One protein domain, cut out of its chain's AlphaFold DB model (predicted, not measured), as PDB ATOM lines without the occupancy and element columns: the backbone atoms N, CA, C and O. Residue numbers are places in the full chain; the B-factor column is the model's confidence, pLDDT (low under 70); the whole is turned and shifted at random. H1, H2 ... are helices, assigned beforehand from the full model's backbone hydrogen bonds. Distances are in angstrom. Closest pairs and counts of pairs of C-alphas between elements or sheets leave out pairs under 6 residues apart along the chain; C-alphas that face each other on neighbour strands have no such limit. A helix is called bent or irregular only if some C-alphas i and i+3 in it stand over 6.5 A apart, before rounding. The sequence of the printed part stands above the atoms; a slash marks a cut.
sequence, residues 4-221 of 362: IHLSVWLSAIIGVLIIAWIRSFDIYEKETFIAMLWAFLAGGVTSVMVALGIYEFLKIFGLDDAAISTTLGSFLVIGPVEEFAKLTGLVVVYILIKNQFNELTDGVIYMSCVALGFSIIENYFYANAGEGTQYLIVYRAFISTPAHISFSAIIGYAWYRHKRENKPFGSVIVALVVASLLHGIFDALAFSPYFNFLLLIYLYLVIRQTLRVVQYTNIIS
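Overview. This is residues 4 to 221 of the 362 residues of the protein "PrsW family intramembrane metalloprotease" of Bacteroidales bacterium (UniProt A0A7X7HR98). H5 runs through the core of a helical body, with H2 crossing it on one side, H9 and arm H7a of the bent helix H7 on the opposite side, and H1 and H4 over the two remaining sides. H8 packs on H4, H7 and H9, and H6 folds back beside the last part of H5. The printed part has 218 residues, with nine named helices, H1 to H9 in chain order, and no named strand: the class is all helix. H1, H5, H6, H7b, H8 and H9 form a bundle, a group of helices side by side. The whole is compact, with a radius of gyration of the C-alphas of 16.6 A, and rounded, spanning 46 by 38 by 33 A.

Arrangement. H2, residues 33 to 59, touches H4, residues 71 to 97, opposite ways at a steep tilt of 40 degrees; their closest C-alphas, those of Gly 43 and Gly 89, are 4.0 A apart. With residues 36 to 48 alone, H2 touches the hub H5, residues 104 to 127, at a steep tilt of 55 degrees; the closest C-alphas, Gly 44 and Gly 117, are 3.9 A apart. H1, residues 4 to 23, touches H5 opposite ways at a shallow tilt of 15 degrees, closest at C-alphas 11 and 120, 6.1 A. H6, residues 133 to 142, forms a hairpin with residues 120 to 127 of H5, closest at C-alphas 134 and 127, 4.7 A. H7, residues 144 to 164, was assigned as one helix by its hydrogen bonds but is bent, with C-alphas 151 and 154 6.7 A apart; its arms, H7a to residue 151 and H7b from 154, stand at 42 degrees. H7b touches residues 104 to 112 of H5 alone, closest at C-alphas 156 and 107, 4.4 A. H8, residues 169 to 190, touches H4 at a steep tilt of 48 degrees, closest at C-alphas 180 and 79, 4.2 A. H9, residues 193 to 219, forms a hairpin with H8 and, with residues 214 to 218 alone, touches residues 104 to 108 of H5; C-alphas 217 and 105 are closest, 5.1 A. H3, residues 65 to 68, touches H4 only at the corner. Every O i to N i+4 pair is within hydrogen-bond range in H1, H2, H7a, H7b and H8, against 19 of 23 in H4, 19 of 20 in H5, 4 of 6 in H6 and 21 of 23 in H9; H3 is too short for one.

Along the chain. H2 is 38.3 A long, H4 37.0 A, H5 34.8 A, H8 31.6 A and H9 39.4 A. H1 begins at C-alpha 4, (219.907, 199.291, 173.713), and H9 ends at C-alpha 219, (202.762, 163.755, 156.232).

Size, cuts and confidence. The C-alphas of Glu 131 and Asn 166, the two farthest apart, are 50.4 A apart. The printed part has no cut, no link is long, and no printed residue has a pLDDT under 70.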
ATOM      1  N   ILE A   4     221.126 199.232 174.528       77.00
ATOM      2  CA  ILE A   4     219.907 199.291 173.713       77.00
ATOM      3  C   ILE A   4     220.180 198.939 172.241       77.00
ATOM      4  O   ILE A   4     219.474 198.127 171.656       77.00
ATOM      5  N   HIS A   5     221.223 199.495 171.617       79.44
ATOM      6  CA  HIS A   5     221.527 199.155 170.222       79.44
ATOM      7  C   HIS A   5     221.992 197.704 170.094       79.44
ATOM      8  O   HIS A   5     221.597 197.014 169.159       79.44
ATOM      9  N   LEU A   6     222.795 197.220 171.046       82.56
ATOM     10  CA  LEU A   6     223.249 195.831 171.054       82.56
ATOM     11  C   LEU A   6     222.076 194.849 171.210       82.56
ATOM     12  O   LEU A   6     222.036 193.842 170.507       82.56
ATOM     13  N   SER A   7     221.116 195.145 172.090       79.31
ATOM     14  CA  SER A   7     219.943 194.299 172.330       79.31
ATOM     15  C   SER A   7     219.003 194.261 171.123       79.31
ATOM     16  O   SER A   7     218.495 193.186 170.798       79.31
ATOM     17  N   VAL A   8     218.849 195.372 170.391       81.44
ATOM     18  CA  VAL A   8     218.132 195.409 169.101       81.44
ATOM     19  C   VAL A   8     218.824 194.529 168.058       81.44
ATOM     20  O   VAL A   8     218.173 193.681 167.448       81.44
ATOM     21  N   TRP A   9     220.140 194.679 167.870       84.31
ATOM     22  CA  TRP A   9     220.887 193.877 166.894       84.31
ATOM     23  C   TRP A   9     220.838 192.384 167.217       84.31
ATOM     24  O   TRP A   9     220.575 191.571 166.332       84.31
ATOM     25  N   LEU A  10     221.040 192.021 168.484       84.38
ATOM     26  CA  LEU A  10     220.986 190.633 168.931       84.38
ATOM     27  C   LEU A  10     219.592 190.031 168.704       84.38
ATOM     28  O   LEU A  10     219.479 188.945 168.141       84.38
ATOM     29  N   SER A  11     218.541 190.764 169.073       83.19
ATOM     30  CA  SER A  11     217.144 190.375 168.856       83.19
ATOM     31  C   SER A  11     216.826 190.139 167.378       83.19
ATOM     32  O   SER A  11     216.240 189.118 167.023       83.19
ATOM     33  N   ALA A  12     217.268 191.046 166.503       85.12
ATOM     34  CA  ALA A  12     217.071 190.924 165.062       85.12
ATOM     35  C   ALA A  12     217.805 189.704 164.479       85.12
ATOM     36  O   ALA A  12     217.218 188.938 163.713       85.12
ATOM     37  N   ILE A  13     219.066 189.481 164.874       88.06
ATOM     38  CA  ILE A  13     219.856 188.321 164.432       88.06
ATOM     39  C   ILE A  13     219.198 187.016 164.893       88.06
ATOM     40  O   ILE A  13     219.032 186.100 164.087       88.06
ATOM     41  N   ILE A  14     218.780 186.934 166.160       87.38
ATOM     42  CA  ILE A  14     218.079 185.762 166.702       87.38
ATOM     43  C   ILE A  14     216.786 185.511 165.922       87.38
ATOM     44  O   ILE A  14     216.550 184.379 165.499       87.38
ATOM     45  N   GLY A  15     215.990 186.551 165.660       88.56
ATOM     46  CA  GLY A  15     214.771 186.447 164.857       88.56
ATOM     47  C   GLY A  15     215.037 185.843 163.475       88.56
ATOM     48  O   GLY A  15     214.421 184.847 163.106       88.56
ATOM     49  N   VAL A  16     216.019 186.369 162.738       90.38
ATOM     50  CA  VAL A  16     216.391 185.870 161.400       90.38
ATOM     51  C   VAL A  16     216.865 184.411 161.434       90.38
ATOM     52  O   VAL A  16     216.459 183.610 160.588       90.38
ATOM     53  N   LEU A  17     217.687 184.039 162.420       92.25
ATOM     54  CA  LEU A  17     218.162 182.662 162.583       92.25
ATOM     55  C   LEU A  17     217.013 181.697 162.898       92.25
ATOM     56  O   LEU A  17     216.955 180.606 162.325       92.25
ATOM     57  N   ILE A  18     216.077 182.098 163.764       93.31
ATOM     58  CA  ILE A  18     214.911 181.276 164.095       93.31
ATOM     59  C   ILE A  18     213.960 181.179 162.895       93.31
ATOM     60  O   ILE A  18     213.464 180.088 162.639       93.31
ATOM     61  N   ILE A  19     213.761 182.233 162.094       95.06
ATOM     62  CA  ILE A  19     212.992 182.153 160.834       95.06
ATOM     63  C   ILE A  19     213.608 181.108 159.897       95.06
ATOM     64  O   ILE A  19     212.898 180.246 159.380       95.06
ATOM     65  N   ALA A  20     214.930 181.141 159.698       93.25
ATOM     66  CA  ALA A  20     215.619 180.159 158.863       93.25
ATOM     67  C   ALA A  20     215.466 178.724 159.404       93.25
ATOM     68  O   ALA A  20     215.318 177.777 158.625       93.25
ATOM     69  N   TRP A  21     215.458 178.561 160.729       93.38
ATOM     70  CA  TRP A  21     215.198 177.284 161.383       93.38
ATOM     71  C   TRP A  21     213.740 176.827 161.224       93.38
ATOM     72  O   TRP A  21     213.524 175.683 160.826       93.38
ATOM     73  N   ILE A  22     212.751 177.705 161.423       94.56
ATOM     74  CA  ILE A  22     211.323 177.424 161.189       94.56
ATOM     75  C   ILE A  22     211.115 176.979 159.737       94.56
ATOM     76  O   ILE A  22     210.511 175.940 159.486       94.56
ATOM     77  N   ARG A  23     211.712 177.690 158.775       94.56
ATOM     78  CA  ARG A  23     211.637 177.359 157.342       94.56
ATOM     79  C   ARG A  23     212.188 175.971 157.013       94.56
ATOM     80  O   ARG A  23     211.850 175.382 155.993       94.56
ATOM     81  N   SER A  24     213.085 175.435 157.842       91.12
ATOM     82  CA  SER A  24     213.642 174.096 157.632       91.12
ATOM     83  C   SER A  24     212.650 172.964 157.923       91.12
ATOM     84  O   SER A  24     212.905 171.834 157.502       91.12
ATOM     85  N   PHE A  25     211.544 173.263 158.614       90.25
ATOM     86  CA  PHE A  25     210.475 172.308 158.907       90.25
ATOM     87  C   PHE A  25     209.488 172.106 157.762       90.25
ATOM     88  O   PHE A  25     208.781 171.100 157.762       90.25
ATOM     89  N   ASP A  26     209.468 173.018 156.798       89.62
ATOM     90  CA  ASP A  26     208.791 172.815 155.528       89.62
ATOM     91  C   ASP A  26     209.668 171.970 154.602       89.62
ATOM     92  O   ASP A  26     210.780 172.361 154.210       89.62
ATOM     93  N   ILE A  27     209.202 170.759 154.307       87.25
ATOM     94  CA  ILE A  27     209.972 169.782 153.540       87.25
ATOM     95  C   ILE A  27     209.683 169.898 152.041       87.25
ATOM     96  O   ILE A  27     210.598 169.686 151.236       87.25
ATOM     97  N   TYR A  28     208.440 170.195 151.660       87.62
ATOM     98  CA  TYR A  28     207.952 169.984 150.296       87.62
ATOM     99  C   TYR A  28     207.734 171.285 149.521       87.62
ATOM    100  O   TYR A  28     208.025 171.306 148.319       87.62
ATOM    101  N   GLU A  29     207.304 172.360 150.175       90.31
ATOM    102  CA  GLU A  29     206.916 173.621 149.529       90.31
ATOM    103  C   GLU A  29     207.489 174.812 150.294       90.31
ATOM    104  O   GLU A  29     206.775 175.691 150.733       90.31
ATOM    105  N   LYS A  30     208.820 174.834 150.459       90.75
ATOM    106  CA  LYS A  30     209.492 175.833 151.299       90.75
ATOM    107  C   LYS A  30     209.025 177.262 151.053       90.75
ATOM    108  O   LYS A  30     209.489 177.901 150.104       90.75
ATOM    109  N   GLU A  31     208.354 177.792 152.065       92.56
ATOM    110  CA  GLU A  31     207.876 179.166 152.088       92.56
ATOM    111  C   GLU A  31     208.930 180.216 151.722       92.56
ATOM    112  O   GLU A  31     210.139 180.091 152.005       92.56
ATOM    113  N   THR A  32     208.468 181.296 151.088       93.56
ATOM    114  CA  THR A  32     209.358 182.392 150.708       93.56
ATOM    115  C   THR A  32     209.855 183.113 151.956       93.56
ATOM    116  O   THR A  32     209.092 183.485 152.848       93.56
ATOM    117  N   PHE A  33     211.165 183.366 152.022       94.00
ATOM    118  CA  PHE A  33     211.752 184.020 153.195       94.00
ATOM    119  C   PHE A  33     211.131 185.405 153.457       94.00
ATOM    120  O   PHE A  33     210.967 185.804 154.605       94.00
ATOM    121  N   ILE A  34     210.735 186.116 152.395       92.94
ATOM    122  CA  ILE A  34     210.090 187.431 152.484       92.94
ATOM    123  C   ILE A  34     208.705 187.331 153.134       92.94
ATOM    124  O   ILE A  34     208.382 188.159 153.980       92.94
ATOM    125  N   ALA A  35     207.887 186.330 152.796       95.19
ATOM    126  CA  ALA A  35     206.582 186.171 153.435       95.19
ATOM    127  C   ALA A  35     206.707 185.808 154.915       95.19
ATOM    128  O   ALA A  35     205.993 186.362 155.748       95.19
ATOM    129  N   MET A  36     207.671 184.951 155.260       97.00
ATOM    130  CA  MET A  36     207.979 184.648 156.658       97.00
ATOM    131  C   MET A  36     208.464 185.892 157.415       97.00
ATOM    132  O   MET A  36     208.100 186.092 158.575       97.00
ATOM    133  N   LEU A  37     209.239 186.762 156.758       94.81
ATOM    134  CA  LEU A  37     209.667 188.038 157.326       94.81
ATOM    135  C   LEU A  37     208.484 188.994 157.538       94.81
ATOM    136  O   LEU A  37     208.423 189.649 158.574       94.81
ATOM    137  N   TRP A  38     207.516 189.042 156.617       94.12
ATOM    138  CA  TRP A  38     206.272 189.795 156.813       94.12
ATOM    139  C   TRP A  38     205.434 189.239 157.962       94.12
ATOM    140  O   TRP A  38     204.922 190.015 158.768       94.12
ATOM    141  N   ALA A  39     205.336 187.915 158.083       97.12
ATOM    142  CA  ALA A  39     204.660 187.273 159.202       97.12
ATOM    143  C   ALA A  39     205.311 187.630 160.545       97.12
ATOM    144  O   ALA A  39     204.620 187.963 161.504       97.12
ATOM    145  N   PHE A  40     206.644 187.640 160.583       97.19
ATOM    146  CA  PHE A  40     207.424 188.063 161.740       97.19
ATOM    147  C   PHE A  40     207.238 189.551 162.071       97.19
ATOM    148  O   PHE A  40     206.887 189.880 163.201       97.19
ATOM    149  N   LEU A  41     207.430 190.451 161.103       95.81
ATOM    150  CA  LEU A  41     207.382 191.896 161.335       95.81
ATOM    151  C   LEU A  41     205.950 192.410 161.483       95.81
ATOM    152  O   LEU A  41     205.575 192.875 162.554       95.81
ATOM    153  N   ALA A  42     205.138 192.330 160.427       96.94
ATOM    154  CA  ALA A  42     203.790 192.896 160.438       96.94
ATOM    155  C   ALA A  42     202.890 192.154 161.428       96.94
ATOM    156  O   ALA A  42     202.160 192.787 162.189       96.94
ATOM    157  N   GLY A  43     202.985 190.822 161.465       97.81
ATOM    158  CA  GLY A  43     202.248 190.011 162.426       97.81
ATOM    159  C   GLY A  43     202.686 190.275 163.862       97.81
ATOM    160  O   GLY A  43     201.839 190.573 164.702       97.81
ATOM    161  N   GLY A  44     203.992 190.230 164.142       97.56
ATOM    162  CA  GLY A  44     204.537 190.489 165.477       97.56
ATOM    163  C   GLY A  44     204.199 191.883 166.005       97.56
ATOM    164  O   GLY A  44     203.670 192.002 167.107       97.56
ATOM    165  N   VAL A  45     204.417 192.931 165.201       97.69
ATOM    166  CA  VAL A  45     204.103 194.322 165.580       97.69
ATOM    167  C   VAL A  45     202.607 194.504 165.828       97.69
ATOM    168  O   VAL A  45     202.235 195.044 166.866       97.69
ATOM    169  N   THR A  46     201.747 194.004 164.932       98.38
ATOM    170  CA  THR A  46     200.285 194.057 165.126       98.38
ATOM    171  C   THR A  46     199.891 193.390 166.440       98.38
ATOM    172  O   THR A  46     199.129 193.955 167.219       98.38
ATOM    173  N   SER A  47     200.457 192.214 166.711       98.56
ATOM    174  CA  SER A  47     200.170 191.449 167.925       98.56
ATOM    175  C   SER A  47     200.563 192.222 169.185       98.56
ATOM    176  O   SER A  47     199.791 192.289 170.133       98.56
ATOM    177  N   VAL A  48     201.733 192.861 169.197       98.12
ATOM    178  CA  VAL A  48     202.166 193.674 170.343       98.12
ATOM    179  C   VAL A  48     201.276 194.902 170.518       98.12
ATOM    180  O   VAL A  48     200.846 195.179 171.631       98.12
ATOM    181  N   MET A  49     200.949 195.617 169.438       98.19
ATOM    182  CA  MET A  49     200.080 196.796 169.514       98.19
ATOM    183  C   MET A  49     198.689 196.452 170.055       98.19
ATOM    184  O   MET A  49     198.162 197.179 170.895       98.19
ATOM    185  N   VAL A  50     198.107 195.336 169.606       98.56
ATOM    186  CA  VAL A  50     196.804 194.866 170.095       98.56
ATOM    187  C   VAL A  50     196.888 194.453 171.564       98.56
ATOM    188  O   VAL A  50     196.037 194.871 172.343       98.56
ATOM    189  N   ALA A  51     197.915 193.696 171.966       98.12
ATOM    190  CA  ALA A  51     198.092 193.294 173.362       98.12
ATOM    191  C   ALA A  51     198.252 194.510 174.289       98.12
ATOM    192  O   ALA A  51     197.526 194.623 175.272       98.12
ATOM    193  N   LEU A  52     199.125 195.461 173.934       96.69
ATOM    194  CA  LEU A  52     199.320 196.698 174.698       96.69
ATOM    195  C   LEU A  52     198.031 197.522 174.789       96.69
ATOM    196  O   LEU A  52     197.682 197.984 175.869       96.69
ATOM    197  N   GLY A  53     197.290 197.666 173.687       97.62
ATOM    198  CA  GLY A  53     196.007 198.371 173.694       97.62
ATOM    199  C   GLY A  53     194.972 197.719 174.618       97.62
ATOM    200  O   GLY A  53     194.257 198.422 175.330       97.62
ATOM    201  N   ILE A  54     194.918 196.383 174.649       97.88
ATOM    202  CA  ILE A  54     194.044 195.647 175.569       97.88
ATOM    203  C   ILE A  54     194.505 195.834 177.018       97.88
ATOM    204  O   ILE A  54     193.670 196.107 177.875       97.88
ATOM    205  N   TYR A  55     195.805 195.742 177.306       97.12
ATOM    206  CA  TYR A  55     196.323 195.957 178.659       97.12
ATOM    207  C   TYR A  55     196.035 197.373 179.176       97.12
ATOM    208  O   TYR A  55     195.546 197.520 180.293       97.12
ATOM    209  N   GLU A  56     196.239 198.411 178.361       96.69
ATOM    210  CA  GLU A  56     195.893 199.790 178.735       96.69
ATOM    211  C   GLU A  56     194.390 199.967 178.988       96.69
ATOM    212  O   GLU A  56     193.991 200.651 179.929       96.69
ATOM    213  N   PHE A  57     193.538 199.299 178.208       96.88
ATOM    214  CA  PHE A  57     192.098 199.289 178.464       96.88
ATOM    215  C   PHE A  57     191.748 198.591 179.788       96.88
ATOM    216  O   PHE A  57     190.930 199.100 180.551       96.88
ATOM    217  N   LEU A  58     192.377 197.454 180.096       96.12
ATOM    218  CA  LEU A  58     192.143 196.702 181.334       96.12
ATOM    219  C   LEU A  58     192.587 197.471 182.589       96.12
ATOM    220  O   LEU A  58     191.909 197.393 183.618       96.12
ATOM    221  N   LYS A  59     193.645 198.289 182.495       95.75
ATOM    222  CA  LYS A  59     194.091 199.178 183.584       95.75
ATOM    223  C   LYS A  59     192.995 200.142 184.047       95.75
ATOM    224  O   LYS A  59     192.897 200.414 185.241       95.75
ATOM    225  N   ILE A  60     192.112 200.591 183.147       95.56
ATOM    226  CA  ILE A  60     190.964 201.460 183.483       95.56
ATOM    227  C   ILE A  60     190.003 200.769 184.468       95.56
ATOM    228  O   ILE A  60     189.345 201.434 185.266       95.56
ATOM    229  N   PHE A  61     189.953 199.435 184.460       94.25
ATOM    230  CA  PHE A  61     189.123 198.620 185.353       94.25
ATOM    231  C   PHE A  61     189.879 198.111 186.592       94.25
ATOM    232  O   PHE A  61     189.366 197.251 187.306       94.25
ATOM    233  N   GLY A  62     191.088 198.616 186.857       92.69
ATOM    234  CA  GLY A  62     191.906 198.205 188.001       92.69
ATOM    235  C   GLY A  62     192.634 196.869 187.817       92.69
ATOM    236  O   GLY A  62     193.124 196.306 188.791       92.69
ATOM    237  N   LEU A  63     192.712 196.355 186.586       93.19
ATOM    238  CA  LEU A  63     193.526 195.188 186.236       93.19
ATOM    239  C   LEU A  63     194.895 195.656 185.727       93.19
ATOM    240  O   LEU A  63     195.184 195.586 184.534       93.19
ATOM    241  N   ASP A  64     195.701 196.200 186.637       93.38
ATOM    242  CA  ASP A  64     197.066 196.639 186.349       93.38
ATOM    243  C   ASP A  64     198.075 195.479 186.318       93.38
ATOM    244  O   ASP A  64     197.739 194.322 186.589       93.38
ATOM    245  N   ASP A  65     199.329 195.792 185.978       89.00
ATOM    246  CA  ASP A  65     200.395 194.800 185.818       89.00
ATOM    247  C   ASP A  65     200.576 193.954 187.092       89.00
ATOM    248  O   ASP A  65     200.793 192.745 187.009       89.00
ATOM    249  N   ALA A  66     200.425 194.553 188.279       89.69
ATOM    250  CA  ALA A  66     200.529 193.842 189.551       89.69
ATOM    251  C   ALA A  66     199.329 192.911 189.793       89.69
ATOM    252  O   ALA A  66     199.514 191.777 190.241       89.69
ATOM    253  N   ALA A  67     198.113 193.353 189.463       91.06
ATOM    254  CA  ALA A  67     196.898 192.557 189.602       91.06
ATOM    255  C   ALA A  67     196.890 191.330 188.673       91.06
ATOM    256  O   ALA A  67     196.443 190.247 189.068       91.06
ATOM    257  N   ILE A  68     197.402 191.478 187.445       92.75
ATOM    258  CA  ILE A  68     197.396 190.399 186.447       92.75
ATOM    259  C   ILE A  68     198.614 189.470 186.547       92.75
ATOM    260  O   ILE A  68     198.527 188.329 186.095       92.75
ATOM    261  N   SER A  69     199.708 189.892 187.194       90.88
ATOM    262  CA  SER A  69     200.922 189.079 187.423       90.88
ATOM    263  C   SER A  69     200.750 188.034 188.536       90.88
ATOM    264  O   SER A  69     201.604 187.845 189.400       90.88
ATOM    265  N   THR A  70     199.615 187.340 188.533       93.50
ATOM    266  CA  THR A  70     199.289 186.242 189.447       93.50
ATOM    267  C   THR A  70     199.050 184.967 188.650       93.50
ATOM    268  O   THR A  70     198.768 185.018 187.455       93.50
ATOM    269  N   THR A  71     199.092 183.801 189.302       92.62
ATOM    270  CA  THR A  71     198.713 182.535 188.651       92.62
ATOM    271  C   THR A  71     197.324 182.618 188.021       92.62
ATOM    272  O   THR A  71     197.124 182.141 186.916       92.62
ATOM    273  N   LEU A  72     196.349 183.240 188.689       94.38
ATOM    274  CA  LEU A  72     195.006 183.373 188.127       94.38
ATOM    275  C   LEU A  72     194.977 184.357 186.947       94.38
ATOM    276  O   LEU A  72     194.344 184.077 185.929       94.38
ATOM    277  N   GLY A  73     195.689 185.479 187.070       95.50
ATOM    278  CA  GLY A  73     195.816 186.470 186.006       95.50
ATOM    279  C   GLY A  73     196.523 185.927 184.762       95.50
ATOM    280  O   GLY A  73     196.115 186.258 183.651       95.50
ATOM    281  N   SER A  74     197.480 185.003 184.906       95.06
ATOM    282  CA  SER A  74     198.126 184.382 183.749       95.06
ATOM    283  C   SER A  74     197.170 183.520 182.921       95.06
ATOM    284  O   SER A  74     197.209 183.551 181.691       95.06
ATOM    285  N   PHE A  75     196.264 182.787 183.576       93.94
ATOM    286  CA  PHE A  75     195.259 181.961 182.901       93.94
ATOM    287  C   PHE A  75     194.103 182.762 182.311       93.94
ATOM    288  O   PHE A  75     193.604 182.409 181.243       93.94
ATOM    289  N   LEU A  76     193.634 183.783 183.030       95.69
ATOM    290  CA  LEU A  76     192.407 184.499 182.677       95.69
ATOM    291  C   LEU A  76     192.651 185.767 181.860       95.69
ATOM    292  O   LEU A  76     191.737 186.207 181.164       95.69
ATOM    293  N   VAL A  77     193.850 186.347 181.936       97.00
ATOM    294  CA  VAL A  77     194.172 187.626 181.296       97.00
ATOM    295  C   VAL A  77     195.363 187.484 180.357       97.00
ATOM    296  O   VAL A  77     195.157 187.570 179.153       97.00
ATOM    297  N   ILE A  78     196.573 187.219 180.861       97.06
ATOM    298  CA  ILE A  78     197.810 187.285 180.052       97.06
ATOM    299  C   ILE A  78     197.747 186.307 178.868       97.06
ATOM    300  O   ILE A  78     197.748 186.726 177.711       97.06
ATOM    301  N   GLY A  79     197.575 185.008 179.136       97.56
ATOM    302  CA  GLY A  79     197.481 183.992 178.084       97.56
ATOM    303  C   GLY A  79     196.369 184.270 177.058       97.56
ATOM    304  O   GLY A  79     196.629 184.229 175.852       97.56
ATOM    305  N   PRO A  80     195.122 184.559 177.478       98.44
ATOM    306  CA  PRO A  80     194.040 184.954 176.573       98.44
ATOM    307  C   PRO A  80     194.334 186.190 175.725       98.44
ATOM    308  O   PRO A  80     194.175 186.134 174.504       98.44
ATOM    309  N   VAL A  81     194.775 187.286 176.348       98.56
ATOM    310  CA  VAL A  81     195.026 188.565 175.672       98.56
ATOM    311  C   VAL A  81     196.129 188.412 174.634       98.56
ATOM    312  O   VAL A  81     195.954 188.811 173.483       98.56
ATOM    313  N   GLU A  82     197.242 187.784 175.000       98.56
ATOM    314  CA  GLU A  82     198.385 187.700 174.101       98.56
ATOM    315  C   GLU A  82     198.186 186.707 172.965       98.56
ATOM    316  O   GLU A  82     198.600 186.984 171.840       98.56
ATOM    317  N   GLU A  83     197.571 185.550 173.212       98.62
ATOM    318  CA  GLU A  83     197.290 184.598 172.134       98.62
ATOM    319  C   GLU A  83     196.209 185.129 171.184       98.62
ATOM    320  O   GLU A  83     196.298 184.920 169.971       98.62
ATOM    321  N   PHE A  84     195.236 185.893 171.696       98.75
ATOM    322  CA  PHE A  84     194.269 186.593 170.853       98.75
ATOM    323  C   PHE A  84     194.962 187.651 169.996       98.75
ATOM    324  O   PHE A  84     194.754 187.701 168.783       98.75
ATOM    325  N   ALA A  85     195.840 188.455 170.594       98.81
ATOM    326  CA  ALA A  85     196.587 189.465 169.864       98.81
ATOM    327  C   ALA A  85     197.461 188.833 168.765       98.81
ATOM    328  O   ALA A  85     197.446 189.296 167.623       98.81
ATOM    329  N   LYS A  86     198.119 187.703 169.046       98.81
ATOM    330  CA  LYS A  86     198.855 186.926 168.037       98.81
ATOM    331  C   LYS A  86     197.950 186.405 166.914       98.81
ATOM    332  O   LYS A  86     198.319 186.501 165.743       98.81
ATOM    333  N   LEU A  87     196.745 185.920 167.228       98.69
ATOM    334  CA  LEU A  87     195.752 185.564 166.206       98.69
ATOM    335  C   LEU A  87     195.403 186.772 165.322       98.69
ATOM    336  O   LEU A  87     195.369 186.623 164.103       98.69
ATOM    337  N   THR A  88     195.205 187.971 165.883       98.62
ATOM    338  CA  THR A  88     194.952 189.173 165.063       98.62
ATOM    339  C   THR A  88     196.124 189.500 164.134       98.62
ATOM    340  O   THR A  88     195.907 189.808 162.961       98.62
ATOM    341  N   GLY A  89     197.364 189.331 164.605       98.50
ATOM    342  CA  GLY A  89     198.560 189.438 163.774       98.50
ATOM    343  C   GLY A  89     198.560 188.440 162.614       98.50
ATOM    344  O   GLY A  89     198.815 188.827 161.473       98.50
ATOM    345  N   LEU A  90     198.196 187.177 162.865       98.38
ATOM    346  CA  LEU A  90     198.048 186.172 161.808       98.38
ATOM    347  C   LEU A  90     196.951 186.545 160.805       98.38
ATOM    348  O   LEU A  90     197.145 186.355 159.609       98.38
ATOM    349  N   VAL A  91     195.817 187.085 161.261       98.06
ATOM    350  CA  VAL A  91     194.723 187.530 160.380       98.06
ATOM    351  C   VAL A  91     195.214 188.608 159.413       98.06
ATOM    352  O   VAL A  91     194.967 188.502 158.211       98.06
ATOM    353  N   VAL A  92     195.946 189.611 159.912       97.06
ATOM    354  CA  VAL A  92     196.532 190.676 159.081       97.06
ATOM    355  C   VAL A  92     197.516 190.092 158.071       97.06
ATOM    356  O   VAL A  92     197.417 190.369 156.877       97.06
ATOM    357  N   VAL A  93     198.426 189.232 158.526       95.50
ATOM    358  CA  VAL A  93     199.423 188.585 157.664       95.50
ATOM    359  C   VAL A  93     198.751 187.737 156.589       95.50
ATOM    360  O   VAL A  93     199.099 187.857 155.418       95.50
ATOM    361  N   TYR A  94     197.746 186.939 156.948       96.00
ATOM    362  CA  TYR A  94     196.996 186.102 156.015       96.00
ATOM    363  C   TYR A  94     196.391 186.918 154.868       96.00
ATOM    364  O   TYR A  94     196.430 186.474 153.725       96.00
ATOM    365  N   ILE A  95     195.882 188.126 155.132       94.75
ATOM    366  CA  ILE A  95     195.359 189.011 154.079       94.75
ATOM    367  C   ILE A  95     196.466 189.389 153.077       94.75
ATOM    368  O   ILE A  95     196.208 189.427 151.874       94.75
ATOM    369  N   LEU A  96     197.696 189.605 153.554       91.00
ATOM    370  CA  LEU A  96     198.852 189.975 152.729       91.00
ATOM    371  C   LEU A  96     199.410 188.798 151.912       91.00
ATOM    372  O   LEU A  96     199.852 188.996 150.782       91.00
ATOM    373  N   ILE A  97     199.386 187.579 152.461       91.31
ATOM    374  CA  ILE A  97     200.054 186.401 151.872       91.31
ATOM    375  C   ILE A  97     199.103 185.248 151.535       91.31
ATOM    376  O   ILE A  97     199.543 184.116 151.357       91.31
ATOM    377  N   LYS A  98     197.798 185.512 151.395       90.62
ATOM    378  CA  LYS A  98     196.740 184.498 151.190       90.62
ATOM    379  C   LYS A  98     197.047 183.428 150.130       90.62
ATOM    380  O   LYS A  98     196.571 182.301 150.241       90.62
ATOM    381  N   ASN A  99     197.807 183.798 149.097       89.75
ATOM    382  CA  ASN A  99     198.169 182.920 147.986       89.75
ATOM    383  C   ASN A  99     199.261 181.910 148.365       89.75
ATOM    384  O   ASN A  99     199.291 180.833 147.781       89.75
ATOM    385  N   GLN A 100     200.129 182.256 149.321       89.94
ATOM    386  CA  GLN A 100     201.179 181.369 149.833       89.94
ATOM    387  C   GLN A 100     200.610 180.350 150.821       89.94
ATOM    388  O   GLN A 100     201.101 179.248 150.888       89.94
ATOM    389  N   PHE A 101     199.498 180.674 151.487       91.88
ATOM    390  CA  PHE A 101     198.819 179.808 152.455       91.88
ATOM    391  C   PHE A 101     198.105 178.615 151.781       91.88
ATOM    392  O   PHE A 101     196.877 178.628 151.625       91.88
ATOM    393  N   ASN A 102     198.858 177.622 151.312       93.38
ATOM    394  CA  ASN A 102     198.433 176.602 150.352       93.38
ATOM    395  C   ASN A 102     198.518 175.153 150.885       93.38
ATOM    396  O   ASN A 102     197.872 174.273 150.309       93.38
ATOM    397  N   GLU A 103     199.203 174.926 152.006       93.81
ATOM    398  CA  GLU A 103     199.218 173.691 152.779       93.81
ATOM    399  C   GLU A 103     199.118 173.922 154.296       93.81
ATOM    400  O   GLU A 103     199.349 174.998 154.843       93.81
ATOM    401  N   LEU A 104     198.743 172.867 155.023       93.50
ATOM    402  CA  LEU A 104     198.501 172.953 156.463       93.50
ATOM    403  C   LEU A 104     199.760 173.316 157.270       93.50
ATOM    404  O   LEU A 104     199.647 173.900 158.352       93.50
ATOM    405  N   THR A 105     200.949 172.965 156.770       95.00
ATOM    406  CA  THR A 105     202.229 173.319 157.401       95.00
ATOM    407  C   THR A 105     202.431 174.832 157.421       95.00
ATOM    408  O   THR A 105     202.874 175.353 158.445       95.00
ATOM    409  N   ASP A 106     202.022 175.545 156.368       95.56
ATOM    410  CA  ASP A 106     202.141 177.003 156.239       95.56
ATOM    411  C   ASP A 106     201.428 177.711 157.380       95.56
ATOM    412  O   ASP A 106     201.953 178.651 157.975       95.56
ATOM    413  N   GLY A 107     200.244 177.215 157.757       96.19
ATOM    414  CA  GLY A 107     199.502 177.752 158.892       96.19
ATOM    415  C   GLY A 107     200.312 177.719 160.178       96.19
ATOM    416  O   GLY A 107     200.381 178.717 160.897       96.19
ATOM    417  N   VAL A 108     200.990 176.601 160.438       96.81
ATOM    418  CA  VAL A 108     201.880 176.452 161.592       96.81
ATOM    419  C   VAL A 108     203.118 177.343 161.452       96.81
ATOM    420  O   VAL A 108     203.506 177.993 162.423       96.81
ATOM    421  N   ILE A 109     203.724 177.412 160.266       97.31
ATOM    422  CA  ILE A 109     204.943 178.187 160.000       97.31
ATOM    423  C   ILE A 109     204.707 179.687 160.149       97.31
ATOM    424  O   ILE A 109     205.421 180.345 160.907       97.31
ATOM    425  N   TYR A 110     203.687 180.233 159.495       98.00
ATOM    426  CA  TYR A 110     203.394 181.659 159.560       98.00
ATOM    427  C   TYR A 110     202.966 182.092 160.955       98.00
ATOM    428  O   TYR A 110     203.436 183.121 161.438       98.00
ATOM    429  N   MET A 111     202.163 181.283 161.653       98.31
ATOM    430  CA  MET A 111     201.824 181.561 163.048       98.31
ATOM    431  C   MET A 111     203.053 181.509 163.963       98.31
ATOM    432  O   MET A 111     203.188 182.337 164.862       98.31
ATOM    433  N   SER A 112     203.986 180.588 163.705       98.38
ATOM    434  CA  SER A 112     205.266 180.526 164.419       98.38
ATOM    435  C   SER A 112     206.102 181.786 164.187       98.38
ATOM    436  O   SER A 112     206.698 182.306 165.127       98.38
ATOM    437  N   CYS A 113     206.118 182.325 162.963       98.38
ATOM    438  CA  CYS A 113     206.776 183.596 162.661       98.38
ATOM    439  C   CYS A 113     206.107 184.782 163.374       98.38
ATOM    440  O   CYS A 113     206.818 185.604 163.946       98.38
ATOM    441  N   VAL A 114     204.770 184.847 163.407       98.62
ATOM    442  CA  VAL A 114     204.014 185.875 164.152       98.62
ATOM    443  C   VAL A 114     204.363 185.833 165.644       98.62
ATOM    444  O   VAL A 114     204.716 186.856 166.231       98.62
ATOM    445  N   ALA A 115     204.327 184.643 166.251       98.50
ATOM    446  CA  ALA A 115     204.648 184.442 167.662       98.50
ATOM    447  C   ALA A 115     206.117 184.752 167.988       98.50
ATOM    448  O   ALA A 115     206.411 185.332 169.033       98.50
ATOM    449  N   LEU A 116     207.038 184.423 167.077       97.94
ATOM    450  CA  LEU A 116     208.442 184.822 167.168       97.94
ATOM    451  C   LEU A 116     208.585 186.351 167.163       97.94
ATOM    452  O   LEU A 116     209.317 186.888 167.987       97.94
ATOM    453  N   GLY A 117     207.875 187.050 166.273       97.50
ATOM    454  CA  GLY A 117     207.869 188.514 166.214       97.50
ATOM    455  C   GLY A 117     207.392 189.147 167.514       97.50
ATOM    456  O   GLY A 117     208.081 189.998 168.073       97.50
ATOM    457  N   PHE A 118     206.261 188.662 168.032       97.94
ATOM    458  CA  PHE A 118     205.738 189.071 169.335       97.94
ATOM    459  C   PHE A 118     206.775 188.862 170.449       97.94
ATOM    460  O   PHE A 118     207.121 189.804 171.155       97.94
ATOM    461  N   SER A 119     207.327 187.648 170.556       96.38
ATOM    462  CA  SER A 119     208.270 187.296 171.622       96.38
ATOM    463  C   SER A 119     209.563 188.106 171.564       96.38
ATOM    464  O   SER A 119     210.104 188.465 172.603       96.38
ATOM    465  N   ILE A 120     210.082 188.414 170.373       94.12
ATOM    466  CA  ILE A 120     211.305 189.210 170.246       94.12
ATOM    467  C   ILE A 120     211.088 190.646 170.743       94.12
ATOM    468  O   ILE A 120     211.937 191.174 171.463       94.12
ATOM    469  N   ILE A 121     209.956 191.263 170.399       93.75
ATOM    470  CA  ILE A 121     209.619 192.618 170.856       93.75
ATOM    471  C   ILE A 121     209.389 192.631 172.373       93.75
ATOM    472  O   ILE A 121     209.895 193.501 173.077       93.75
ATOM    473  N   GLU A 122     208.677 191.637 172.891       92.06
ATOM    474  CA  GLU A 122     208.431 191.491 174.322       92.06
ATOM    475  C   GLU A 122     209.744 191.276 175.102       92.06
ATOM    476  O   GLU A 122     210.033 191.998 176.055       92.06
ATOM    477  N   ASN A 123     210.612 190.363 174.649       90.31
ATOM    478  CA  ASN A 123     211.937 190.136 175.237       90.31
ATOM    479  C   ASN A 123     212.784 191.412 175.266       90.31
ATOM    480  O   ASN A 123     213.521 191.634 176.229       90.31
ATOM    481  N   TYR A 124     212.685 192.239 174.223       89.44
ATOM    482  CA  TYR A 124     213.333 193.541 174.192       89.44
ATOM    483  C   TYR A 124     212.798 194.457 175.303       89.44
ATOM    484  O   TYR A 124     213.608 195.047 176.016       89.44
ATOM    485  N   PHE A 125     211.481 194.545 175.512       88.56
ATOM    486  CA  PHE A 125     210.930 195.343 176.614       88.56
ATOM    487  C   PHE A 125     211.403 194.840 177.984       88.56
ATOM    488  O   PHE A 125     211.889 195.640 178.779       88.56
ATOM    489  N   TYR A 126     211.388 193.526 178.230       86.12
ATOM    490  CA  TYR A 126     211.887 192.952 179.489       86.12
ATOM    491  C   TYR A 126     213.377 193.226 179.732       86.12
ATOM    492  O   TYR A 126     213.769 193.539 180.852       86.12
ATOM    493  N   ALA A 127     214.215 193.125 178.697       86.50
ATOM    494  CA  ALA A 127     215.657 193.346 178.816       86.50
ATOM    495  C   ALA A 127     216.047 194.822 179.015       86.50
ATOM    496  O   ALA A 127     217.208 195.111 179.311       86.50
ATOM    497  N   ASN A 128     215.104 195.747 178.807       86.12
ATOM    498  CA  ASN A 128     215.301 197.187 178.959       86.12
ATOM    499  C   ASN A 128     214.363 197.800 180.021       86.12
ATOM    500  O   ASN A 128     214.275 199.022 180.108       86.12
ATOM    501  N   ALA A 129     213.685 196.981 180.832       84.56
ATOM    502  CA  ALA A 129     212.743 197.442 181.858       84.56
ATOM    503  C   ALA A 129     213.431 198.086 183.080       84.56
ATOM    504  O   ALA A 129     212.794 198.812 183.839       84.56
ATOM    505  N   GLY A 130     214.729 197.839 183.283       78.44
ATOM    506  CA  GLY A 130     215.499 198.415 184.387       78.44
ATOM    507  C   GLY A 130     216.971 198.002 184.382       78.44
ATOM    508  O   GLY A 130     217.400 197.169 183.576       78.44
ATOM    509  N   GLU A 131     217.764 198.572 185.289       74.12
ATOM    510  CA  GLU A 131     219.176 198.207 185.438       74.12
ATOM    511  C   GLU A 131     219.339 196.730 185.827       74.12
ATOM    512  O   GLU A 131     218.581 196.185 186.627       74.12
ATOM    513  N   GLY A 132     220.323 196.052 185.233       74.44
ATOM    514  CA  GLY A 132     220.616 194.647 185.518       74.44
ATOM    515  C   GLY A 132     219.698 193.639 184.821       74.44
ATOM    516  O   GLY A 132     219.955 192.446 184.921       74.44
ATOM    517  N   THR A 133     218.672 194.063 184.076       81.56
ATOM    518  CA  THR A 133     217.740 193.153 183.367       81.56
ATOM    519  C   THR A 133     218.281 192.631 182.032       81.56
ATOM    520  O   THR A 133     217.686 191.758 181.401       81.56
ATOM    521  N   GLN A 134     219.460 193.097 181.620       80.31
ATOM    522  CA  GLN A 134     220.049 192.819 180.311       80.31
ATOM    523  C   GLN A 134     220.237 191.328 180.007       80.31
ATOM    524  O   GLN A 134     220.090 190.909 178.860       80.31
ATOM    525  N   TYR A 135     220.549 190.511 181.018       79.69
ATOM    526  CA  TYR A 135     220.761 189.070 180.848       79.69
ATOM    527  C   TYR A 135     219.474 188.321 180.462       79.69
ATOM    528  O   TYR A 135     219.547 187.229 179.886       79.69
ATOM    529  N   LEU A 136     218.297 188.908 180.728       83.38
ATOM    530  CA  LEU A 136     217.004 188.305 180.408       83.38
ATOM    531  C   LEU A 136     216.826 188.098 178.907       83.38
ATOM    532  O   LEU A 136     216.141 187.156 178.523       83.38
ATOM    533  N   ILE A 137     217.486 188.892 178.055       83.00
ATOM    534  CA  ILE A 137     217.414 188.704 176.600       83.00
ATOM    535  C   ILE A 137     217.881 187.305 176.182       83.00
ATOM    536  O   ILE A 137     217.264 186.677 175.326       83.00
ATOM    537  N   VAL A 138     218.932 186.783 176.825       82.19
ATOM    538  CA  VAL A 138     219.481 185.456 176.528       82.19
ATOM    539  C   VAL A 138     218.575 184.384 177.119       82.19
ATOM    540  O   VAL A 138     218.181 183.461 176.414       82.19
ATOM    541  N   TYR A 139     218.199 184.522 178.392       84.25
ATOM    542  CA  TYR A 139     217.324 183.561 179.068       84.25
ATOM    543  C   TYR A 139     215.994 183.385 178.322       84.25
ATOM    544  O   TYR A 139     215.598 182.269 177.980       84.25
ATOM    545  N   ARG A 140     215.334 184.500 177.994       89.38
ATOM    546  CA  ARG A 140     214.037 184.496 177.318       89.38
ATOM    547  C   ARG A 140     214.133 184.025 175.868       89.38
ATOM    548  O   ARG A 140     213.220 183.341 175.413       89.38
ATOM    549  N   ALA A 141     215.242 184.280 175.165       87.12
ATOM    550  CA  ALA A 141     215.450 183.758 173.811       87.12
ATOM    551  C   ALA A 141     215.462 182.217 173.747       87.12
ATOM    552  O   ALA A 141     215.042 181.650 172.739       87.12
ATOM    553  N   PHE A 142     215.908 181.529 174.806       89.00
ATOM    554  CA  PHE A 142     215.947 180.059 174.848       89.00
ATOM    555  C   PHE A 142     214.742 179.411 175.537       89.00
ATOM    556  O   PHE A 142     214.507 178.221 175.333       89.00
ATOM    557  N   ILE A 143     213.991 180.161 176.346       91.62
ATOM    558  CA  ILE A 143     212.884 179.624 177.148       91.62
ATOM    559  C   ILE A 143     211.551 180.194 176.667       91.62
ATOM    560  O   ILE A 143     210.737 179.444 176.131       91.62
ATOM    561  N   SER A 144     211.350 181.508 176.781       92.88
ATOM    562  CA  SER A 144     210.098 182.172 176.398       92.88
ATOM    563  C   SER A 144     209.844 182.104 174.892       92.88
ATOM    564  O   SER A 144     208.752 181.740 174.470       92.88
ATOM    565  N   THR A 145     210.844 182.368 174.045       95.25
ATOM    566  CA  THR A 145     210.630 182.400 172.586       95.25
ATOM    567  C   THR A 145     210.180 181.055 172.002       95.25
ATOM    568  O   THR A 145     209.166 181.032 171.296       95.25
ATOM    569  N   PRO A 146     210.822 179.909 172.309       95.25
ATOM    570  CA  PRO A 146     210.308 178.607 171.881       95.25
ATOM    571  C   PRO A 146     208.934 178.271 172.474       95.25
ATOM    572  O   PRO A 146     208.152 177.570 171.825       95.25
ATOM    573  N   ALA A 147     208.637 178.763 173.682       96.25
ATOM    574  CA  ALA A 147     207.348 178.586 174.341       96.25
ATOM    575  C   ALA A 147     206.227 179.308 173.576       96.25
ATOM    576  O   ALA A 147     205.299 178.638 173.127       96.25
ATOM    577  N   HIS A 148     206.367 180.613 173.300       97.50
ATOM    578  CA  HIS A 148     205.390 181.385 172.516       97.50
ATOM    579  C   HIS A 148     205.130 180.765 171.141       97.50
ATOM    580  O   HIS A 148     203.978 180.578 170.760       97.50
ATOM    581  N   ILE A 149     206.190 180.381 170.417       98.00
ATOM    582  CA  ILE A 149     206.054 179.693 169.123       98.00
ATOM    583  C   ILE A 149     205.202 178.429 169.276       98.00
ATOM    584  O   ILE A 149     204.312 178.159 168.471       98.00
ATOM    585  N   SER A 150     205.468 177.650 170.324       96.94
ATOM    586  CA  SER A 150     204.804 176.370 170.535       96.94
ATOM    587  C   SER A 150     203.347 176.506 170.977       96.94
ATOM    588  O   SER A 150     202.531 175.694 170.546       96.94
ATOM    589  N   PHE A 151     203.009 177.505 171.799       96.88
ATOM    590  CA  PHE A 151     201.625 177.764 172.209       96.88
ATOM    591  C   PHE A 151     200.783 178.182 171.012       96.88
ATOM    592  O   PHE A 151     199.743 177.581 170.744       96.88
ATOM    593  N   SER A 152     201.279 179.142 170.235       98.06
ATOM    594  CA  SER A 152     200.527 179.718 169.130       98.06
ATOM    595  C   SER A 152     200.428 178.799 167.910       98.06
ATOM    596  O   SER A 152     199.486 178.928 167.134       98.06
ATOM    597  N   ALA A 153     201.342 177.840 167.720       97.06
ATOM    598  CA  ALA A 153     201.351 176.935 166.562       97.06
ATOM    599  C   ALA A 153     199.990 176.259 166.279       97.06
ATOM    600  O   ALA A 153     199.612 176.081 165.117       97.06
ATOM    601  N   ILE A 154     199.221 175.920 167.324       95.44
ATOM    602  CA  ILE A 154     197.888 175.310 167.182       95.44
ATOM    603  C   ILE A 154     196.842 176.273 166.598       95.44
ATOM    604  O   ILE A 154     195.945 175.837 165.877       95.44
ATOM    605  N   ILE A 155     196.976 177.578 166.852       97.75
ATOM    606  CA  ILE A 155     196.124 178.621 166.265       97.75
ATOM    607  C   ILE A 155     196.343 178.667 164.755       97.75
ATOM    608  O   ILE A 155     195.377 178.675 163.996       97.75
ATOM    609  N   GLY A 156     197.603 178.615 164.317       97.38
ATOM    610  CA  GLY A 156     197.972 178.578 162.902       97.38
ATOM    611  C   GLY A 156     197.398 177.370 162.170       97.38
ATOM    612  O   GLY A 156     196.796 177.508 161.104       97.38
ATOM    613  N   TYR A 157     197.512 176.194 162.796       95.31
ATOM    614  CA  TYR A 157     196.877 174.962 162.329       95.31
ATOM    615  C   TYR A 157     195.361 175.141 162.156       95.31
ATOM    616  O   TYR A 157     194.824 174.894 161.079       95.31
ATOM    617  N   ALA A 158     194.656 175.608 163.191       95.31
ATOM    618  CA  ALA A 158     193.203 175.773 163.147       95.31
ATOM    619  C   ALA A 158     192.757 176.833 162.127       95.31
ATOM    620  O   ALA A 158     191.781 176.629 161.402       95.31
ATOM    621  N   TRP A 159     193.490 177.945 162.033       97.12
ATOM    622  CA  TRP A 159     193.210 179.026 161.094       97.12
ATOM    623  C   TRP A 159     193.283 178.557 159.639       97.12
ATOM    624  O   TRP A 159     192.383 178.864 158.855       97.12
ATOM    625  N   TYR A 160     194.294 177.754 159.287       96.06
ATOM    626  CA  TYR A 160     194.382 177.145 157.961       96.06
ATOM    627  C   TYR A 160     193.170 176.291 157.640       96.06
ATOM    628  O   TYR A 160     192.533 176.498 156.609       96.06
ATOM    629  N   ARG A 161     192.790 175.382 158.535       93.50
ATOM    630  CA  ARG A 161     191.654 174.493 158.267       93.50
ATOM    631  C   ARG A 161     190.345 175.264 158.160       93.50
ATOM    632  O   ARG A 161     189.512 174.951 157.316       93.50
ATOM    633  N   HIS A 162     190.186 176.325 158.946       94.31
ATOM    634  CA  HIS A 162     189.048 177.221 158.806       94.31
ATOM    635  C   HIS A 162     189.020 177.915 157.433       94.31
ATOM    636  O   HIS A 162     187.987 177.916 156.769       94.31
ATOM    637  N   LYS A 163     190.146 178.483 156.984       95.31
ATOM    638  CA  LYS A 163     190.207 179.282 155.749       95.31
ATOM    639  C   LYS A 163     190.320 178.480 154.455       95.31
ATOM    640  O   LYS A 163     189.892 178.976 153.419       95.31
ATOM    641  N   ARG A 164     190.923 177.291 154.489       93.88
ATOM    642  CA  ARG A 164     191.253 176.489 153.297       93.88
ATOM    643  C   ARG A 164     190.509 175.155 153.239       93.88
ATOM    644  O   ARG A 164     190.322 174.634 152.147       93.88
ATOM    645  N   GLU A 165     190.046 174.633 154.375       91.56
ATOM    646  CA  GLU A 165     189.330 173.345 154.468       91.56
ATOM    647  C   GLU A 165     187.870 173.500 154.947       91.56
ATOM    648  O   GLU A 165     187.218 172.510 155.275       91.56
ATOM    649  N   ASN A 166     187.345 174.732 154.998       90.31
ATOM    650  CA  ASN A 166     185.976 175.065 155.417       90.31
ATOM    651  C   ASN A 166     185.583 174.543 156.814       90.31
ATOM    652  O   ASN A 166     184.402 174.314 157.089       90.31
ATOM    653  N   LYS A 167     186.548 174.357 157.724       89.69
ATOM    654  CA  LYS A 167     186.240 174.001 159.115       89.69
ATOM    655  C   LYS A 167     185.552 175.167 159.840       89.69
ATOM    656  O   LYS A 167     185.828 176.333 159.537       89.69
ATOM    657  N   PRO A 168     184.667 174.896 160.814       91.00
ATOM    658  CA  PRO A 168     183.970 175.955 161.533       91.00
ATOM    659  C   PRO A 168     184.956 176.847 162.293       91.00
ATOM    660  O   PRO A 168     185.962 176.374 162.830       91.00
ATOM    661  N   PHE A 169     184.634 178.137 162.407       94.25
ATOM    662  CA  PHE A 169     185.444 179.096 163.169       94.25
ATOM    663  C   PHE A 169     185.571 178.712 164.654       94.25
ATOM    664  O   PHE A 169     186.567 179.036 165.292       94.25
ATOM    665  N   GLY A 170     184.620 177.932 165.184       92.56
ATOM    666  CA  GLY A 170     184.710 177.347 166.525       92.56
ATOM    667  C   GLY A 170     185.991 176.540 166.756       92.56
ATOM    668  O   GLY A 170     186.506 176.539 167.867       92.56
ATOM    669  N   SER A 171     186.571 175.945 165.709       89.44
ATOM    670  CA  SER A 171     187.871 175.278 165.812       89.44
ATOM    671  C   SER A 171     188.987 176.271 166.172       89.44
ATOM    672  O   SER A 171     189.758 176.020 167.089       89.44
ATOM    673  N   VAL A 172     189.021 177.463 165.566       95.88
ATOM    674  CA  VAL A 172     189.981 178.531 165.903       95.88
ATOM    675  C   VAL A 172     189.815 178.988 167.352       95.88
ATOM    676  O   VAL A 172     190.812 179.168 168.045       95.88
ATOM    677  N   ILE A 173     188.575 179.103 167.839       96.25
ATOM    678  CA  ILE A 173     188.296 179.455 169.240       96.25
ATOM    679  C   ILE A 173     188.821 178.384 170.199       96.25
ATOM    680  O   ILE A 173     189.450 178.719 171.199       96.25
ATOM    681  N   VAL A 174     188.632 177.099 169.890       93.81
ATOM    682  CA  VAL A 174     189.193 176.020 170.716       93.81
ATOM    683  C   VAL A 174     190.724 176.058 170.706       93.81
ATOM    684  O   VAL A 174     191.329 175.918 171.766       93.81
ATOM    685  N   ALA A 175     191.367 176.289 169.552       95.44
ATOM    686  CA  ALA A 175     192.826 176.465 169.495       95.44
ATOM    687  C   ALA A 175     193.286 177.639 170.349       95.44
ATOM    688  O   ALA A 175     194.271 177.499 171.066       95.44
ATOM    689  N   LEU A 176     192.576 178.766 170.277       97.62
ATOM    690  CA  LEU A 176     192.879 179.953 171.059       97.62
ATOM    691  C   LEU A 176     192.805 179.643 172.557       97.62
ATOM    692  O   LEU A 176     193.784 179.856 173.254       97.62
ATOM    693  N   VAL A 177     191.712 179.039 173.034       96.88
ATOM    694  CA  VAL A 177     191.571 178.643 174.448       96.88
ATOM    695  C   VAL A 177     192.695 177.697 174.878       96.88
ATOM    696  O   VAL A 177     193.287 177.885 175.938       96.88
ATOM    697  N   VAL A 178     193.026 176.695 174.060       95.62
ATOM    698  CA  VAL A 178     194.120 175.761 174.365       95.62
ATOM    699  C   VAL A 178     195.467 176.483 174.421       95.62
ATOM    700  O   VAL A 178     196.216 176.270 175.372       95.62
ATOM    701  N   ALA A 179     195.775 177.344 173.451       97.19
ATOM    702  CA  ALA A 179     197.007 178.129 173.427       97.19
ATOM    703  C   ALA A 179     197.107 179.046 174.653       97.19
ATOM    704  O   ALA A 179     198.140 179.063 175.317       97.19
ATOM    705  N   SER A 180     196.018 179.731 175.009       98.19
ATOM    706  CA  SER A 180     195.943 180.615 176.173       98.19
ATOM    707  C   SER A 180     196.141 179.873 177.488       98.19
ATOM    708  O   SER A 180     196.862 180.357 178.354       98.19
ATOM    709  N   LEU A 181     195.565 178.676 177.636       96.75
ATOM    710  CA  LEU A 181     195.807 177.835 178.808       96.75
ATOM    711  C   LEU A 181     197.270 177.392 178.874       96.75
ATOM    712  O   LEU A 181     197.880 177.492 179.933       96.75
ATOM    713  N   LEU A 182     197.852 176.939 177.758       96.75
ATOM    714  CA  LEU A 182     199.262 176.542 177.713       96.75
ATOM    715  C   LEU A 182     200.196 177.714 178.063       96.75
ATOM    716  O   LEU A 182     201.174 177.532 178.793       96.75
ATOM    717  N   HIS A 183     199.879 178.910 177.582       97.62
ATOM    718  CA  HIS A 183     200.602 180.127 177.923       97.62
ATOM    719  C   HIS A 183     200.448 180.463 179.414       97.62
ATOM    720  O   HIS A 183     201.443 180.600 180.119       97.62
ATOM    721  N   GLY A 184     199.225 180.452 179.947       96.81
ATOM    722  CA  GLY A 184     198.973 180.719 181.364       96.81
ATOM    723  C   GLY A 184     199.697 179.757 182.317       96.81
ATOM    724  O   GLY A 184     200.204 180.201 183.348       96.81
ATOM    725  N   ILE A 185     199.820 178.462 181.960       95.75
ATOM    726  CA  ILE A 185     200.638 177.487 182.715       95.75
ATOM    727  C   ILE A 185     202.103 177.923 182.730       95.75
ATOM    728  O   ILE A 185     202.751 177.855 183.774       95.75
ATOM    729  N   PHE A 186     202.639 178.329 181.578       96.00
ATOM    730  CA  PHE A 186     204.032 178.745 181.459       96.00
ATOM    731  C   PHE A 186     204.340 179.931 182.367       96.00
ATOM    732  O   PHE A 186     205.276 179.846 183.158       96.00
ATOM    733  N   ASP A 187     203.515 180.973 182.317       94.38
ATOM    734  CA  ASP A 187     203.686 182.167 183.145       94.38
ATOM    735  C   ASP A 187     203.534 181.852 184.632       94.38
ATOM    736  O   ASP A 187     204.371 182.249 185.438       94.38
ATOM    737  N   ALA A 188     202.532 181.049 185.008       93.31
ATOM    738  CA  ALA A 188     202.342 180.627 186.394       93.31
ATOM    739  C   ALA A 188     203.577 179.900 186.958       93.31
ATOM    740  O   ALA A 188     203.955 180.114 188.112       93.31
ATOM    741  N   LEU A 189     204.211 179.049 186.143       93.44
ATOM    742  CA  LEU A 189     205.457 178.370 186.498       93.44
ATOM    743  C   LEU A 189     206.651 179.337 186.506       93.44
ATOM    744  O   LEU A 189     207.503 179.226 187.383       93.44
ATOM    745  N   ALA A 190     206.714 180.279 185.563       89.50
ATOM    746  CA  ALA A 190     207.806 181.241 185.433       89.50
ATOM    747  C   ALA A 190     207.819 182.292 186.556       89.50
ATOM    748  O   ALA A 190     208.892 182.702 186.997       89.50
ATOM    749  N   PHE A 191     206.651 182.684 187.075       86.88
ATOM    750  CA  PHE A 191     206.531 183.597 188.220       86.88
ATOM    751  C   PHE A 191     207.024 182.985 189.537       86.88
ATOM    752  O   PHE A 191     207.255 183.704 190.506       86.88
ATOM    753  N   SER A 192     207.197 181.663 189.591       85.69
ATOM    754  CA  SER A 192     207.550 180.925 190.802       85.69
ATOM    755  C   SER A 192     208.906 180.222 190.650       85.69
ATOM    756  O   SER A 192     208.965 179.109 190.122       85.69
ATOM    757  N   PRO A 193     210.007 180.787 191.188       79.69
ATOM    758  CA  PRO A 193     211.360 180.243 191.009       79.69
ATOM    759  C   PRO A 193     211.526 178.778 191.452       79.69
ATOM    760  O   PRO A 193     212.343 178.040 190.899       79.69
ATOM    761  N   TYR A 194     210.730 178.331 192.426       86.31
ATOM    762  CA  TYR A 194     210.737 176.954 192.931       86.31
ATOM    763  C   TYR A 194     210.277 175.914 191.894       86.31
ATOM    764  O   TYR A 194     210.587 174.732 192.038       86.31
ATOM    765  N   PHE A 195     209.581 176.330 190.832       87.75
ATOM    766  CA  PHE A 195     209.065 175.438 189.793       87.75
ATOM    767  C   PHE A 195     209.910 175.413 188.515       87.75
ATOM    768  O   PHE A 195     209.497 174.800 187.533       87.75
ATOM    769  N   ASN A 196     211.125 175.972 188.517       86.19
ATOM    770  CA  ASN A 196     212.003 175.999 187.337       86.19
ATOM    771  C   ASN A 196     212.238 174.611 186.707       86.19
ATOM    772  O   ASN A 196     212.248 174.475 185.486       86.19
ATOM    773  N   PHE A 197     212.382 173.551 187.512       89.69
ATOM    774  CA  PHE A 197     212.510 172.188 186.978       89.69
ATOM    775  C   PHE A 197     211.237 171.725 186.251       89.69
ATOM    776  O   PHE A 197     211.308 171.140 185.169       89.69
ATOM    777  N   LEU A 198     210.066 172.029 186.818       92.94
ATOM    778  CA  LEU A 198     208.775 171.715 186.214       92.94
ATOM    779  C   LEU A 198     208.542 172.532 184.936       92.94
ATOM    780  O   LEU A 198     208.059 171.975 183.954       92.94
ATOM    781  N   LEU A 199     208.962 173.801 184.911       92.31
ATOM    782  CA  LEU A 199     208.946 174.656 183.723       92.31
ATOM    783  C   LEU A 199     209.733 174.027 182.564       92.31
ATOM    784  O   LEU A 199     209.239 173.980 181.440       92.31
ATOM    785  N   LEU A 200     210.926 173.479 182.826       92.69
ATOM    786  CA  LEU A 200     211.734 172.816 181.795       92.69
ATOM    787  C   LEU A 200     211.083 171.528 181.273       92.69
ATOM    788  O   LEU A 200     211.103 171.272 180.066       92.69
ATOM    789  N   ILE A 201     210.477 170.722 182.154       94.06
ATOM    790  CA  ILE A 201     209.703 169.539 181.743       94.06
ATOM    791  C   ILE A 201     208.515 169.963 180.882       94.06
ATOM    792  O   ILE A 201     208.281 169.383 179.819       94.06
ATOM    793  N   TYR A 202     207.778 170.978 181.324       93.94
ATOM    794  CA  TYR A 202     206.631 171.517 180.615       93.94
ATOM    795  C   TYR A 202     207.018 172.006 179.213       93.94
ATOM    796  O   TYR A 202     206.433 171.564 178.222       93.94
ATOM    797  N   LEU A 203     208.080 172.810 179.113       94.12
ATOM    798  CA  LEU A 203     208.619 173.299 177.846       94.12
ATOM    799  C   LEU A 203     209.018 172.144 176.916       94.12
ATOM    800  O   LEU A 203     208.659 172.141 175.739       94.12
ATOM    801  N   TYR A 204     209.699 171.121 177.442       93.25
ATOM    802  CA  TYR A 204     210.046 169.926 176.672       93.25
ATOM    803  C   TYR A 204     208.807 169.218 176.105       93.25
ATOM    804  O   TYR A 204     208.805 168.814 174.938       93.25
ATOM    805  N   LEU A 205     207.752 169.057 176.911       92.50
ATOM    806  CA  LEU A 205     206.514 168.402 176.487       92.50
ATOM    807  C   LEU A 205     205.792 169.202 175.401       92.50
ATOM    808  O   LEU A 205     205.380 168.615 174.396       92.50
ATOM    809  N   VAL A 206     205.684 170.519 175.579       93.00
ATOM    810  CA  VAL A 206     205.016 171.420 174.636       93.00
ATOM    811  C   VAL A 206     205.774 171.491 173.308       93.00
ATOM    812  O   VAL A 206     205.182 171.222 172.265       93.00
ATOM    813  N   ILE A 207     207.093 171.707 173.324       92.88
ATOM    814  CA  ILE A 207     207.911 171.714 172.097       92.88
ATOM    815  C   ILE A 207     207.809 170.366 171.382       92.88
ATOM    816  O   ILE A 207     207.610 170.304 170.167       92.88
ATOM    817  N   ARG A 208     207.911 169.251 172.119       88.94
ATOM    818  CA  ARG A 208     207.772 167.912 171.531       88.94
ATOM    819  C   ARG A 208     206.407 167.732 170.874       88.94
ATOM    820  O   ARG A 208     206.329 167.064 169.844       88.94
ATOM    821  N   GLN A 209     205.349 168.281 171.460       87.75
ATOM    822  CA  GLN A 209     204.015 168.228 170.885       87.75
ATOM    823  C   GLN A 209     203.919 169.059 169.601       87.75
ATOM    824  O   GLN A 209     203.449 168.534 168.592       87.75
ATOM    825  N   THR A 210     204.434 170.286 169.594       91.38
ATOM    826  CA  THR A 210     204.484 171.143 168.399       91.38
ATOM    827  C   THR A 210     205.250 170.479 167.261       91.38
ATOM    828  O   THR A 210     204.762 170.414 166.137       91.38
ATOM    829  N   LEU A 211     206.399 169.864 167.555       89.75
ATOM    830  CA  LEU A 211     207.167 169.111 166.559       89.75
ATOM    831  C   LEU A 211     206.380 167.933 165.973       89.75
ATOM    832  O   LEU A 211     206.518 167.644 164.787       89.75
ATOM    833  N   ARG A 212     205.536 167.256 166.765       85.56
ATOM    834  CA  ARG A 212     204.646 166.208 166.236       85.56
ATOM    835  C   ARG A 212     203.553 166.776 165.337       85.56
ATOM    836  O   ARG A 212     203.224 166.129 164.351       85.56
ATOM    837  N   VAL A 213     202.998 167.946 165.667       87.81
ATOM    838  CA  VAL A 213     202.018 168.631 164.807       87.81
ATOM    839  C   VAL A 213     202.664 168.955 163.463       87.81
ATOM    840  O   VAL A 213     202.135 168.551 162.439       87.81
ATOM    841  N   VAL A 214     203.852 169.565 163.461       90.25
ATOM    842  CA  VAL A 214     204.620 169.868 162.240       90.25
ATOM    843  C   VAL A 214     204.945 168.605 161.433       90.25
ATOM    844  O   VAL A 214     204.838 168.590 160.209       90.25
ATOM    845  N   GLN A 215     205.330 167.510 162.094       86.06
ATOM    846  CA  GLN A 215     205.528 166.226 161.413       86.06
ATOM    847  C   GLN A 215     204.231 165.728 160.776       86.06
ATOM    848  O   GLN A 215     204.252 165.264 159.641       86.06
ATOM    849  N   TYR A 216     203.110 165.843 161.489       85.88
ATOM    850  CA  TYR A 216     201.803 165.455 160.983       85.88
ATOM    851  C   TYR A 216     201.383 166.278 159.763       85.88
ATOM    852  O   TYR A 216     200.986 165.677 158.769       85.88
ATOM    853  N   THR A 217     201.523 167.609 159.792       89.25
ATOM    854  CA  THR A 217     201.163 168.464 158.647       89.25
ATOM    855  C   THR A 217     201.991 168.123 157.410       89.25
ATOM    856  O   THR A 217     201.426 167.994 156.330       89.25
ATOM    857  N   ASN A 218     203.288 167.844 157.576       89.19
ATOM    858  CA  ASN A 218     204.143 167.380 156.484       89.19
ATOM    859  C   ASN A 218     203.677 166.027 155.906       89.19
ATOM    860  O   ASN A 218     203.698 165.835 154.695       89.19
ATOM    861  N   ILE A 219     203.233 165.068 156.730       85.06
ATOM    862  CA  ILE A 219     202.762 163.755 156.232       85.06
ATOM    863  C   ILE A 219     201.593 163.906 155.263       85.06
ATOM    864  O   ILE A 219     201.546 163.169 154.276       85.06
ATOM    865  N   ILE A 220     200.662 164.805 155.592       86.38
ATOM    866  CA  ILE A 220     199.415 165.031 154.851       86.38
ATOM    867  C   ILE A 220     199.510 166.198 153.861       86.38
ATOM    868  O   ILE A 220     198.494 166.584 153.288       86.38
ATOM    869  N   SER A 221     200.709 166.755 153.668       90.44
ATOM    870  CA  SER A 221     200.962 167.817 152.696       90.44
ATOM    871  C   SER A 221     200.535 167.367 151.290       90.44
ATOM    872  O   SER A 221     200.915 166.271 150.862       90.44
TER     873      SER A 221